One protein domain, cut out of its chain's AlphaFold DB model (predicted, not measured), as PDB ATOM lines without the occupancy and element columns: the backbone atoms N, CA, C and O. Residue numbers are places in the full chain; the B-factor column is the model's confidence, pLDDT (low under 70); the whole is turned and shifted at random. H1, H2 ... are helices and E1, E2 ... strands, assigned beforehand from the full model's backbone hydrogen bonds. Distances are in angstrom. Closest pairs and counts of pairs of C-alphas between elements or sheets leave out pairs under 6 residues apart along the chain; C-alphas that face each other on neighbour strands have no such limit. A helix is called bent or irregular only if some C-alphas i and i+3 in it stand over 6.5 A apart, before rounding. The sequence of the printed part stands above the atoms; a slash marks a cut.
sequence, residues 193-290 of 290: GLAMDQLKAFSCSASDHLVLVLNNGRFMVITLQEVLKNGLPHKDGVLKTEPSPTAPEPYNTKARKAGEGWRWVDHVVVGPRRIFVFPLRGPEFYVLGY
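This is residues 193 to 290 of the 290 residues of an uncharacterized protein of Heterobasidion irregulare (strain TC 32-1) (UniProt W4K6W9). Two small sheets of three strands, E1 E2 E3 and E4 E5 E6, stand partly face to face as a sandwich, close together at E1 and E4 and more open towards E3 and E6. H1 lies at one end of the long axis and H2 at the other, and a long unnamed stretch, residues 231 to 252, leads from one to the other. The printed part has 98 residues, with named elements in the order E1 E2 E3 H1 H2 E4 E5 E6, and both sheets are antiparallel. The class is mixed, helices and strands; the whole is compact, with a radius of gyration of the C-alphas of 14.2 A, yet elongated in outline, spanning 46 by 28 by 21 A.

E1, residues 199 to 204, begins with C-alpha 199 at (186.828, 168.697, 165.399). E2 is residues 209 to 214, 16.2 A long, and E3 is residues 219 to 223. H1, residues 224 to 230, is 9.8 A long. H2, residues 253 to 261, is 13.5 A long and begins with C-alpha 253 at (208.943, 175.328, 174.267); it is irregular, with C-alphas 257 and 260 9.3 A apart. E4, residues 265 to 271, is 16.6 A long, and E5, residues 274 to 279, is 16.0 A long. E6, residues 286 to 289, ends with C-alpha 289 at (184.763, 187.700, 165.351).

E1, E2 and E3 form a meander, each strand the antiparallel neighbour of the one before. In the hairpin E1 and E2, N 203 and O 211 are 3.0 A apart; in the hairpin E2 and E3, N 210 and O 222 are 2.8 A apart. H1 is only just on this sheet, with 5 pairs of C-alphas within 10 A, and only grazes it with residues 224 to 226. E4, E5 and E6 form the second meander. In its hairpins, N 269 and O 276 of E4 and E5 are 2.9 A apart, and N 275 and O 288 of E5 and E6 are 2.8 A apart. The two sheets make a sandwich, two sheets face to face, with their strands at 14 degrees. The closest C-alphas of E1 and E4, those of Ala 201 and Val 268, are 6.3 A apart. E2 and E5 are near each other, with 5 pairs of C-alphas within 10 A, while E3 and E6 are apart. H2 is not on either sheet. Every O i to N i+4 pair is within hydrogen-bond range in H1, but 2 of 5 in H2, where 3 of 6 O i to N i+3 pairs are.

The two C-alphas farthest apart, those of Lys 229 and Thr 253, are 46.8 A apart. The printed part has no cut and ends at the chain's last residue, 290. The link from H1 to H2 is long, with 22 residues. Mean pLDDT of the printed part is 77.8, and residues 231 to 252 are among those under 70.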
ATOM      1  N   GLY A 193     191.631 168.799 154.689       69.00
ATOM      2  CA  GLY A 193     192.502 169.321 155.746       69.00
ATOM      3  C   GLY A 193     191.868 169.265 157.137       69.00
ATOM      4  O   GLY A 193     192.431 169.810 158.080       69.00
ATOM      5  N   LEU A 194     190.715 168.605 157.256       76.69
ATOM      6  CA  LEU A 194     190.079 168.266 158.513       76.69
ATOM      7  C   LEU A 194     190.347 166.789 158.808       76.69
ATOM      8  O   LEU A 194     190.139 165.932 157.954       76.69
ATOM      9  N   ALA A 195     190.791 166.490 160.022       77.69
ATOM     10  CA  ALA A 195     190.665 165.158 160.593       77.69
ATOM     11  C   ALA A 195     189.575 165.220 161.670       77.69
ATOM     12  O   ALA A 195     189.540 166.164 162.460       77.69
ATOM     13  N   MET A 196     188.639 164.268 161.685       78.88
ATOM     14  CA  MET A 196     187.464 164.364 162.566       78.88
ATOM     15  C   MET A 196     187.812 164.306 164.057       78.88
ATOM     16  O   MET A 196     187.114 164.913 164.865       78.88
ATOM     17  N   ASP A 197     188.929 163.672 164.422       77.19
ATOM     18  CA  ASP A 197     189.480 163.686 165.784       77.19
ATOM     19  C   ASP A 197     189.962 165.082 166.226       77.19
ATOM     20  O   ASP A 197     190.207 165.324 167.410       77.19
ATOM     21  N   GLN A 198     190.093 166.015 165.281       82.81
ATOM     22  CA  GLN A 198     190.439 167.404 165.545       82.81
ATOM     23  C   GLN A 198     189.221 168.303 165.719       82.81
ATOM     24  O   GLN A 198     189.375 169.417 166.214       82.81
ATOM     25  N   LEU A 199     188.018 167.859 165.351       88.69
ATOM     26  CA  LEU A 199     186.828 168.697 165.399       88.69
ATOM     27  C   LEU A 199     186.367 168.910 166.842       88.69
ATOM     28  O   LEU A 199     185.917 167.982 167.521       88.69
ATOM     29  N   LYS A 200     186.427 170.161 167.298       90.38
ATOM     30  CA  LYS A 200     186.047 170.545 168.654       90.38
ATOM     31  C   LYS A 200     184.624 171.075 168.752       90.38
ATOM     32  O   LYS A 200     183.901 170.670 169.664       90.38
ATOM     33  N   ALA A 201     184.214 171.908 167.800       92.44
ATOM     34  CA  ALA A 201     182.847 172.399 167.682       92.44
ATOM     35  C   ALA A 201     182.348 172.306 166.242       92.44
ATOM     36  O   ALA A 201     183.121 172.450 165.298       92.44
ATOM     37  N   PHE A 202     181.046 172.075 166.122       95.12
ATOM     38  CA  PHE A 202     180.275 172.096 164.890       95.12
ATOM     39  C   PHE A 202     178.896 172.621 165.265       95.12
ATOM     40  O   PHE A 202     178.160 171.926 165.963       95.12
ATOM     41  N   SER A 203     178.609 173.873 164.924       95.56
ATOM     42  CA  SER A 203     177.396 174.543 165.391       95.56
ATOM     43  C   SER A 203     176.902 175.546 164.372       95.56
ATOM     44  O   SER A 203     177.680 176.363 163.873       95.56
ATOM     45  N   CYS A 204     175.598 175.537 164.125       94.06
ATOM     46  CA  CYS A 204     174.931 176.679 163.531       94.06
ATOM     47  C   CYS A 204     174.900 177.818 164.560       94.06
ATOM     48  O   CYS A 204     174.592 177.618 165.735       94.06
ATOM     49  N   SER A 205     175.283 179.009 164.126       90.44
ATOM     50  CA  SER A 205     175.041 180.263 164.825       90.44
ATOM     51  C   SER A 205     173.640 180.763 164.487       90.44
ATOM     52  O   SER A 205     173.120 180.464 163.417       90.44
ATOM     53  N   ALA A 206     173.065 181.604 165.343       85.25
ATOM     54  CA  ALA A 206     171.783 182.249 165.064       85.25
ATOM     55  C   ALA A 206     171.851 183.342 163.973       85.25
ATOM     56  O   ALA A 206     170.858 184.018 163.737       85.25
ATOM     57  N   SER A 207     173.017 183.600 163.364       85.44
ATOM     58  CA  SER A 207     173.183 184.694 162.396       85.44
ATOM     59  C   SER A 207     173.549 184.231 160.989       85.44
ATOM     60  O   SER A 207     174.266 184.949 160.303       85.44
ATOM     61  N   ASP A 208     173.045 183.072 160.552       89.12
ATOM     62  CA  ASP A 208     173.258 182.531 159.198       89.12
ATOM     63  C   ASP A 208     174.644 181.901 158.961       89.12
ATOM     64  O   ASP A 208     175.148 181.835 157.844       89.12
ATOM     65  N   HIS A 209     175.287 181.380 160.007       90.56
ATOM     66  CA  HIS A 209     176.596 180.736 159.842       90.56
ATOM     67  C   HIS A 209     176.642 179.339 160.432       90.56
ATOM     68  O   HIS A 209     176.229 179.142 161.569       90.56
ATOM     69  N   LEU A 210     177.242 178.399 159.707       93.06
ATOM     70  CA  LEU A 210     177.736 177.137 160.244       93.06
ATOM     71  C   LEU A 210     179.220 177.289 160.585       93.06
ATOM     72  O   LEU A 210     180.038 177.610 159.722       93.06
ATOM     73  N   VAL A 211     179.562 177.049 161.848       91.81
ATOM     74  CA  VAL A 211     180.912 177.233 162.380       91.81
ATOM     75  C   VAL A 211     181.513 175.894 162.780       91.81
ATOM     76  O   VAL A 211     180.928 175.127 163.549       91.81
ATOM     77  N   LEU A 212     182.725 175.647 162.295       92.44
ATOM     78  CA  LEU A 212     183.560 174.515 162.670       92.44
ATOM     79  C   LEU A 212     184.803 175.036 163.372       92.44
ATOM     80  O   LEU A 212     185.471 175.920 162.846       92.44
ATOM     81  N   VAL A 213     185.150 174.469 164.524       89.25
ATOM     82  CA  VAL A 213     186.369 174.842 165.258       89.25
ATOM     83  C   VAL A 213     187.179 173.600 165.560       89.25
ATOM     84  O   VAL A 213     186.637 172.596 166.023       89.25
ATOM     85  N   LEU A 214     188.478 173.674 165.296       89.19
ATOM     86  CA  LEU A 214     189.425 172.589 165.496       89.19
ATOM     87  C   LEU A 214     190.137 172.713 166.838       89.19
ATOM     88  O   LEU A 214     190.245 173.787 167.426       89.19
ATOM     89  N   ASN A 215     190.678 171.598 167.312       87.56
ATOM     90  CA  ASN A 215     191.405 171.517 168.574       87.56
ATOM     91  C   ASN A 215     192.714 172.333 168.592       87.56
ATOM     92  O   ASN A 215     193.263 172.575 169.663       87.56
ATOM     93  N   ASN A 216     193.200 172.784 167.434       82.25
ATOM     94  CA  ASN A 216     194.335 173.697 167.289       82.25
ATOM     95  C   ASN A 216     193.915 175.170 167.102       82.25
ATOM     96  O   ASN A 216     194.759 176.020 166.818       82.25
ATOM     97  N   GLY A 217     192.624 175.484 167.245       78.50
ATOM     98  CA  GLY A 217     192.088 176.843 167.157       78.50
ATOM     99  C   GLY A 217     191.813 177.339 165.741       78.50
ATOM    100  O   GLY A 217     191.291 178.441 165.593       78.50
ATOM    101  N   ARG A 218     192.120 176.557 164.699       83.00
ATOM    102  CA  ARG A 218     191.653 176.864 163.340       83.00
ATOM    103  C   ARG A 218     190.136 176.751 163.286       83.00
ATOM    104  O   ARG A 218     189.560 175.871 163.927       83.00
ATOM    105  N   PHE A 219     189.496 177.596 162.494       85.19
ATOM    106  CA  PHE A 219     188.052 177.552 162.325       85.19
ATOM    107  C   PHE A 219     187.644 177.739 160.865       85.19
ATOM    108  O   PHE A 219     188.437 178.128 160.011       85.19
ATOM    109  N   MET A 220     186.407 177.374 160.564       86.94
ATOM    110  CA  MET A 220     185.767 177.573 159.271       86.94
ATOM    111  C   MET A 220     184.366 178.099 159.524       86.94
ATOM    112  O   MET A 220     183.665 177.593 160.400       86.94
ATOM    113  N   VAL A 221     183.983 179.105 158.750       87.38
ATOM    114  CA  VAL A 221     182.661 179.719 158.791       87.38
ATOM    115  C   VAL A 221     182.049 179.574 157.409       87.38
ATOM    116  O   VAL A 221     182.702 179.857 156.406       87.38
ATOM    117  N   ILE A 222     180.816 179.087 157.359       88.81
ATOM    118  CA  ILE A 222     180.064 178.886 156.124       88.81
ATOM    119  C   ILE A 222     178.754 179.655 156.251       88.81
ATOM    120  O   ILE A 222     177.963 179.352 157.142       88.81
ATOM    121  N   THR A 223     178.516 180.612 155.359       89.69
ATOM    122  CA  THR A 223     177.269 181.387 155.304       89.69
ATOM    123  C   THR A 223     176.152 180.541 154.699       89.69
ATOM    124  O   THR A 223     176.209 180.193 153.519       89.69
ATOM    125  N   LEU A 224     175.135 180.172 155.475       90.25
ATOM    126  CA  LEU A 224     174.149 179.168 155.064       90.25
ATOM    127  C   LEU A 224     173.202 179.675 153.966       90.25
ATOM    128  O   LEU A 224     172.890 178.917 153.050       90.25
ATOM    129  N   GLN A 225     172.802 180.947 153.963       89.75
ATOM    130  CA  GLN A 225     171.989 181.522 152.887       89.75
ATOM    131  C   GLN A 225     172.730 181.530 151.555       89.75
ATOM    132  O   GLN A 225     172.110 181.330 150.510       89.75
ATOM    133  N   GLU A 226     174.046 181.755 151.563       85.88
ATOM    134  CA  GLU A 226     174.850 181.623 150.348       85.88
ATOM    135  C   GLU A 226     174.850 180.177 149.866       85.88
ATOM    136  O   GLU A 226     174.707 179.945 148.668       85.88
ATOM    137  N   VAL A 227     174.907 179.208 150.785       84.81
ATOM    138  CA  VAL A 227     174.794 177.787 150.441       84.81
ATOM    139  C   VAL A 227     173.436 177.448 149.840       84.81
ATOM    140  O   VAL A 227     173.380 176.733 148.841       84.81
ATOM    141  N   LEU A 228     172.347 177.974 150.399       84.81
ATOM    142  CA  LEU A 228     171.002 177.756 149.864       84.81
ATOM    143  C   LEU A 228     170.833 178.355 148.461       84.81
ATOM    144  O   LEU A 228     170.171 177.759 147.616       84.81
ATOM    145  N   LYS A 229     171.432 179.523 148.201       84.50
ATOM    146  CA  LYS A 229     171.309 180.227 146.912       84.50
ATOM    147  C   LYS A 229     172.247 179.676 145.841       84.50
ATOM    148  O   LYS A 229     171.835 179.476 144.703       84.50
ATOM    149  N   ASN A 230     173.509 179.467 146.201       78.69
ATOM    150  CA  ASN A 230     174.610 179.245 145.262       78.69
ATOM    151  C   ASN A 230     175.257 177.860 145.416       78.69
ATOM    152  O   ASN A 230     176.117 177.486 144.617       78.69
ATOM    153  N   GLY A 231     174.862 177.088 146.429       67.56
ATOM    154  CA  GLY A 231     175.581 175.895 146.859       67.56
ATOM    155  C   GLY A 231     176.792 176.227 147.736       67.56
ATOM    156  O   GLY A 231     177.134 177.385 147.963       67.56
ATOM    157  N   LEU A 232     177.446 175.187 148.260       69.25
ATOM    158  CA  LEU A 232     178.617 175.357 149.121       69.25
ATOM    159  C   LEU A 232     179.740 176.105 148.380       69.25
ATOM    160  O   LEU A 232     180.029 175.764 147.228       69.25
ATOM    161  N   PRO A 233     180.378 177.112 149.011       62.94
ATOM    162  CA  PRO A 233     181.439 177.879 148.378       62.94
ATOM    163  C   PRO A 233     182.637 176.962 148.128       62.94
ATOM    164  O   PRO A 233     183.366 176.570 149.036       62.94
ATOM    165  N   HIS A 234     182.824 176.592 146.867       55.59
ATOM    166  CA  HIS A 234     183.873 175.686 146.437       55.59
ATOM    167  C   HIS A 234     184.887 176.441 145.583       55.59
ATOM    168  O   HIS A 234     184.576 176.869 144.474       55.59
ATOM    169  N   LYS A 235     186.137 176.519 146.045       49.03
ATOM    170  CA  LYS A 235     187.279 176.699 145.139       49.03
ATOM    171  C   LYS A 235     187.829 175.302 144.864       49.03
ATOM    172  O   LYS A 235     188.218 174.613 145.803       49.03
ATOM    173  N   ASP A 236     187.742 174.844 143.618       50.25
ATOM    174  CA  ASP A 236     188.129 173.482 143.204       50.25
ATOM    175  C   ASP A 236     187.377 172.343 143.936       50.25
ATOM    176  O   ASP A 236     187.901 171.242 144.097       50.25
ATOM    177  N   GLY A 237     186.150 172.599 144.410       46.84
ATOM    178  CA  GLY A 237     185.328 171.596 145.109       46.84
ATOM    179  C   GLY A 237     185.579 171.467 146.618       46.84
ATOM    180  O   GLY A 237     185.155 170.477 147.206       46.84
ATOM    181  N   VAL A 238     186.262 172.423 147.269       52.00
ATOM    182  CA  VAL A 238     186.785 172.239 148.642       52.00
ATOM    183  C   VAL A 238     186.532 173.443 149.563       52.00
ATOM    184  O   VAL A 238     186.747 174.583 149.156       52.00
ATOM    185  N   LEU A 239     186.160 173.171 150.824       57.12
ATOM    186  CA  LEU A 239     186.081 174.143 151.930       57.12
ATOM    187  C   LEU A 239     187.408 174.190 152.723       57.12
ATOM    188  O   LEU A 239     187.993 173.138 152.986       57.12
ATOM    189  N   LYS A 240     187.897 175.381 153.112       58.53
ATOM    190  CA  LYS A 240     189.193 175.576 153.810       58.53
ATOM    191  C   LYS A 240     189.027 176.245 155.180       58.53
ATOM    192  O   LYS A 240     188.192 177.124 155.334       58.53
ATOM    193  N   THR A 241     189.831 175.826 156.162       59.91
ATOM    194  CA  THR A 241     189.886 176.417 157.515       59.91
ATOM    195  C   THR A 241     190.954 177.510 157.600       59.91
ATOM    196  O   THR A 241     192.048 177.353 157.045       59.91
ATOM    197  N   GLU A 242     190.686 178.568 158.359       62.88
ATOM    198  CA  GLU A 242     191.613 179.671 158.633       62.88
ATOM    199  C   GLU A 242     192.205 179.562 160.051       62.88
ATOM    200  O   GLU A 242     191.555 179.026 160.957       62.88
ATOM    201  N   PRO A 243     193.461 179.994 160.270       60.94
ATOM    202  CA  PRO A 243     194.044 180.052 161.606       60.94
ATOM    203  C   PRO A 243     193.388 181.134 162.462       60.94
ATOM    204  O   PRO A 243     193.012 182.190 161.961       60.94
ATOM    205  N   SER A 244     193.298 180.886 163.773       58.25
ATOM    206  CA  SER A 244     192.876 181.922 164.717       58.25
ATOM    207  C   SER A 244     193.806 183.142 164.612       58.25
ATOM    208  O   SER A 244     195.020 182.971 164.758       58.25
ATOM    209  N   PRO A 245     193.275 184.367 164.413       58.91
ATOM    210  CA  PRO A 245     194.080 185.590 164.375       58.91
ATOM    211  C   PRO A 245     194.728 185.911 165.731       58.91
ATOM    212  O   PRO A 245     195.747 186.593 165.788       58.91
ATOM    213  N   THR A 246     194.170 185.385 166.823       58.69
ATOM    214  CA  THR A 246     194.712 185.480 168.182       58.69
ATOM    215  C   THR A 246     194.925 184.072 168.720       58.69
ATOM    216  O   THR A 246     194.088 183.529 169.444       58.69
ATOM    217  N   ALA A 247     196.014 183.430 168.304       59.78
ATOM    218  CA  ALA A 247     196.473 182.203 168.939       59.78
ATOM    219  C   ALA A 247     197.277 182.570 170.203       59.78
ATOM    220  O   ALA A 247     198.188 183.395 170.095       59.78
ATOM    221  N   PRO A 248     196.981 181.992 171.386       58.34
ATOM    222  CA  PRO A 248     197.857 182.135 172.544       58.34
ATOM    223  C   PRO A 248     199.298 181.801 172.195       58.34
ATOM    224  O   PRO A 248     199.559 180.822 171.486       58.34
ATOM    225  N   GLU A 249     200.242 182.521 172.797       57.19
ATOM    226  CA  GLU A 249     201.600 182.007 172.833       57.19
ATOM    227  C   GLU A 249     201.634 180.696 173.635       57.19
ATOM    228  O   GLU A 249     201.123 180.623 174.758       57.19
ATOM    229  N   PRO A 250     202.243 179.631 173.094       60.81
ATOM    230  CA  PRO A 250     202.370 178.383 173.820       60.81
ATOM    231  C   PRO A 250     203.183 178.590 175.107       60.81
ATOM    232  O   PRO A 250     204.344 178.990 175.057       60.81
ATOM    233  N   TYR A 251     202.597 178.235 176.255       64.00
ATOM    234  CA  TYR A 251     203.181 178.375 177.602       64.00
ATOM    235  C   TYR A 251     204.515 177.629 177.813       64.00
ATOM    236  O   TYR A 251     205.132 177.748 178.870       64.00
ATOM    237  N   ASN A 252     204.952 176.806 176.849       66.38
ATOM    238  CA  ASN A 252     206.253 176.147 176.887       66.38
ATOM    239  C   ASN A 252     206.854 175.892 175.490       66.38
ATOM    240  O   ASN A 252     206.183 175.892 174.456       66.38
ATOM    241  N   THR A 253     208.149 175.577 175.477       70.69
ATOM    242  CA  THR A 253     208.943 175.328 174.267       70.69
ATOM    243  C   THR A 253     208.509 174.086 173.477       70.69
ATOM    244  O   THR A 253     208.685 174.056 172.261       70.69
ATOM    245  N   LYS A 254     207.942 173.052 174.121       71.38
ATOM    246  CA  LYS A 254     207.453 171.841 173.427       71.38
ATOM    247  C   LYS A 254     206.217 172.156 172.587       71.38
ATOM    248  O   LYS A 254     206.141 171.745 171.437       71.38
ATOM    249  N   ALA A 255     205.307 172.937 173.150       64.31
ATOM    250  CA  ALA A 255     204.114 173.433 172.490       64.31
ATOM    251  C   ALA A 255     204.460 174.354 171.314       64.31
ATOM    252  O   ALA A 255     203.938 174.185 170.218       64.31
ATOM    253  N   ARG A 256     205.449 175.241 171.503       68.69
ATOM    254  CA  ARG A 256     205.982 176.087 170.424       68.69
ATOM    255  C   ARG A 256     206.585 175.272 169.277       68.69
ATOM    256  O   ARG A 256     206.389 175.617 168.120       68.69
ATOM    257  N   LYS A 257     207.285 174.177 169.588       73.00
ATOM    258  CA  LYS A 257     207.856 173.259 168.585       73.00
ATOM    259  C   LYS A 257     206.807 172.406 167.863       73.00
ATOM    260  O   LYS A 257     207.059 172.001 166.736       73.00
ATOM    261  N   ALA A 258     205.668 172.122 168.493       69.31
ATOM    262  CA  ALA A 258     204.610 171.297 167.909       69.31
ATOM    263  C   ALA A 258     203.777 172.028 166.835       69.31
ATOM    264  O   ALA A 258     203.124 171.363 166.029       69.31
ATOM    265  N   GLY A 259     203.811 173.366 166.792       69.88
ATOM    266  CA  GLY A 259     203.136 174.164 165.760       69.88
ATOM    267  C   GLY A 259     201.636 173.856 165.654       69.88
ATOM    268  O   GLY A 259     200.952 173.738 166.666       69.88
ATOM    269  N   GLU A 260     201.126 173.674 164.429       63.94
ATOM    270  CA  GLU A 260     199.711 173.335 164.166       63.94
ATOM    271  C   GLU A 260     199.264 171.980 164.748       63.94
ATOM    272  O   GLU A 260     198.064 171.739 164.889       63.94
ATOM    273  N   GLY A 261     200.210 171.102 165.104       69.31
ATOM    274  CA  GLY A 261     199.936 169.844 165.802       69.31
ATOM    275  C   GLY A 261     199.625 170.027 167.291       69.31
ATOM    276  O   GLY A 261     199.260 169.066 167.972       69.31
ATOM    277  N   TRP A 262     199.765 171.246 167.818       73.19
ATOM    278  CA  TRP A 262     199.470 171.564 169.206       73.19
ATOM    279  C   TRP A 262     197.959 171.714 169.429       73.19
ATOM    280  O   TRP A 262     197.344 172.719 169.079       73.19
ATOM    281  N   ARG A 263     197.354 170.688 170.035       84.25
ATOM    282  CA  ARG A 263     195.929 170.637 170.389       84.25
ATOM    283  C   ARG A 263     195.714 171.410 171.690       84.25
ATOM    284  O   ARG A 263     195.931 170.854 172.761       84.25
ATOM    285  N   TRP A 264     195.372 172.693 171.604       80.62
ATOM    286  CA  TRP A 264     195.279 173.585 172.765       80.62
ATOM    287  C   TRP A 264     193.858 173.987 173.152       80.62
ATOM    288  O   TRP A 264     193.678 174.500 174.251       80.62
ATOM    289  N   VAL A 265     192.864 173.769 172.289       85.12
ATOM    290  CA  VAL A 265     191.474 174.162 172.548       85.12
ATOM    291  C   VAL A 265     190.759 173.109 173.389       85.12
ATOM    292  O   VAL A 265     190.655 171.945 172.994       85.12
ATOM    293  N   ASP A 266     190.198 173.545 174.512       88.25
ATOM    294  CA  ASP A 266     189.468 172.698 175.454       88.25
ATOM    295  C   ASP A 266     187.958 172.837 175.364       88.25
ATOM    296  O   ASP A 266     187.237 171.845 175.377       88.25
ATOM    297  N   HIS A 267     187.454 174.053 175.192       90.06
ATOM    298  CA  HIS A 267     186.027 174.285 175.017       90.06
ATOM    299  C   HIS A 267     185.798 175.398 174.010       90.06
ATOM    300  O   HIS A 267     186.639 176.276 173.815       90.06
ATOM    301  N   VAL A 268     184.652 175.337 173.344       91.06
ATOM    302  CA  VAL A 268     184.247 176.333 172.361       91.06
ATOM    303  C   VAL A 268     182.766 176.609 172.542       91.06
ATOM    304  O   VAL A 268     181.973 175.671 172.611       91.06
ATOM    305  N   VAL A 269     182.404 177.886 172.568       92.50
ATOM    306  CA  VAL A 269     181.014 178.339 172.488       92.50
ATOM    307  C   VAL A 269     180.866 179.178 171.228       92.50
ATOM    308  O   VAL A 269     181.590 180.156 171.035       92.50
ATOM    309  N   VAL A 270     179.936 178.793 170.358       90.50
ATOM    310  CA  VAL A 270     179.610 179.543 169.141       90.50
ATOM    311  C   VAL A 270     178.414 180.439 169.447       90.50
ATOM    312  O   VAL A 270     177.313 179.958 169.683       90.50
ATOM    313  N   GLY A 271     178.644 181.749 169.484       89.06
ATOM    314  CA  GLY A 271     177.591 182.761 169.542       89.06
ATOM    315  C   GLY A 271     177.202 183.248 168.141       89.06
ATOM    316  O   GLY A 271     177.819 182.827 167.164       89.06
ATOM    317  N   PRO A 272     176.240 184.184 168.023       86.69
ATOM    318  CA  PRO A 272     175.730 184.647 166.732       86.69
ATOM    319  C   PRO A 272     176.817 185.130 165.764       86.69
ATOM    320  O   PRO A 272     176.775 184.753 164.609       86.69
ATOM    321  N   ARG A 273     177.806 185.913 166.213       86.44
ATOM    322  CA  ARG A 273     178.921 186.431 165.378       86.44
ATOM    323  C   ARG A 273     180.273 186.363 166.080       86.44
ATOM    324  O   ARG A 273     181.139 187.223 165.927       86.44
ATOM    325  N   ARG A 274     180.372 185.439 167.033       88.88
ATOM    326  CA  ARG A 274     181.528 185.326 167.919       88.88
ATOM    327  C   ARG A 274     181.799 183.873 168.235       88.88
ATOM    328  O   ARG A 274     180.864 183.107 168.448       88.88
ATOM    329  N   ILE A 275     183.069 183.517 168.313       87.88
ATOM    330  CA  ILE A 275     183.530 182.225 168.814       87.88
ATOM    331  C   ILE A 275     184.286 182.502 170.104       87.88
ATOM    332  O   ILE A 275     185.271 183.238 170.101       87.88
ATOM    333  N   PHE A 276     183.824 181.913 171.200       89.50
ATOM    334  CA  PHE A 276     184.546 181.912 172.462       89.50
ATOM    335  C   PHE A 276     185.365 180.633 172.530       89.50
ATOM    336  O   PHE A 276     184.801 179.541 172.487       89.50
ATOM    337  N   VAL A 277     186.685 180.764 172.602       87.50
ATOM    338  CA  VAL A 277     187.617 179.635 172.623       87.50
ATOM    339  C   VAL A 277     188.319 179.607 173.970       87.50
ATOM    340  O   VAL A 277     189.016 180.553 174.335       87.50
ATOM    341  N   PHE A 278     188.150 178.508 174.694       88.50
ATOM    342  CA  PHE A 278     188.779 178.276 175.988       88.50
ATOM    343  C   PHE A 278     189.991 177.356 175.799       88.50
ATOM    344  O   PHE A 278     189.847 176.266 175.229       88.50
ATOM    345  N   PRO A 279     191.189 177.774 176.230       85.00
ATOM    346  CA  PRO A 279     192.385 176.953 176.159       85.00
ATOM    347  C   PRO A 279     192.383 175.859 177.239       85.00
ATOM    348  O   PRO A 279     191.835 176.037 178.319       85.00
ATOM    349  N   LEU A 280     193.101 174.760 176.991       84.75
ATOM    350  CA  LEU A 280     193.343 173.675 177.963       84.75
ATOM    351  C   LEU A 280     194.046 174.136 179.243       84.75
ATOM    352  O   LEU A 280     194.095 173.397 180.224       84.75
ATOM    353  N   ARG A 281     194.701 175.298 179.212       78.12
ATOM    354  CA  ARG A 281     195.453 175.850 180.337       78.12
ATOM    355  C   ARG A 281     195.363 177.365 180.335       78.12
ATOM    356  O   ARG A 281     195.470 177.981 179.279       78.12
ATOM    357  N   GLY A 282     195.309 177.928 181.536       71.19
ATOM    358  CA  GLY A 282     195.233 179.367 181.767       71.19
ATOM    359  C   GLY A 282     193.809 179.821 182.106       71.19
ATOM    360  O   GLY A 282     192.858 179.087 181.852       71.19
ATOM    361  N   PRO A 283     193.662 181.005 182.721       69.44
ATOM    362  CA  PRO A 283     192.360 181.547 183.112       69.44
ATOM    363  C   PRO A 283     191.663 182.336 181.989       69.44
ATOM    364  O   PRO A 283     190.546 182.809 182.171       69.44
ATOM    365  N   GLU A 284     192.340 182.542 180.862       79.81
ATOM    366  CA  GLU A 284     191.893 183.414 179.777       79.81
ATOM    367  C   GLU A 284     191.010 182.667 178.773       79.81
ATOM    368  O   GLU A 284     191.088 181.448 178.636       79.81
ATOM    369  N   PHE A 285     190.204 183.411 178.019       82.19
ATOM    370  CA  PHE A 285     189.479 182.910 176.855       82.19
ATOM    371  C   PHE A 285     189.639 183.891 175.692       82.19
ATOM    372  O   PHE A 285     189.820 185.093 175.893       82.19
ATOM    373  N   TYR A 286     189.550 183.378 174.469       82.06
ATOM    374  CA  TYR A 286     189.651 184.176 173.249       82.06
ATOM    375  C   TYR A 286     188.264 184.430 172.686       82.06
ATOM    376  O   TYR A 286     187.417 183.538 172.691       82.06
ATOM    377  N   VAL A 287     188.047 185.637 172.169       84.69
ATOM    378  CA  VAL A 287     186.831 185.998 171.440       84.69
ATOM    379  C   VAL A 287     187.224 186.302 170.006       84.69
ATOM    380  O   VAL A 287     187.934 187.270 169.748       84.69
ATOM    381  N   LEU A 288     186.762 185.472 169.080       81.25
ATOM    382  CA  LEU A 288     187.009 185.626 167.649       81.25
ATOM    383  C   LEU A 288     185.738 186.155 166.991       81.25
ATOM    384  O   LEU A 288     184.665 185.598 167.217       81.25
ATOM    385  N   GLY A 289     185.849 187.226 166.208       78.38
ATOM    386  CA  GLY A 289     184.763 187.700 165.351       78.38
ATOM    387  C   GLY A 289     184.798 187.010 163.992       78.38
ATOM    388  O   GLY A 289     185.880 186.664 163.514       78.38
ATOM    389  N   TYR A 290     183.625 186.831 163.394       73.19
ATOM    390  CA  TYR A 290     183.439 186.412 162.008       73.19
ATOM    391  C   TYR A 290     182.203 187.094 161.419       73.19
ATOM    392  O   TYR A 290     181.318 187.503 162.215       73.19
TER     393      TYR A 290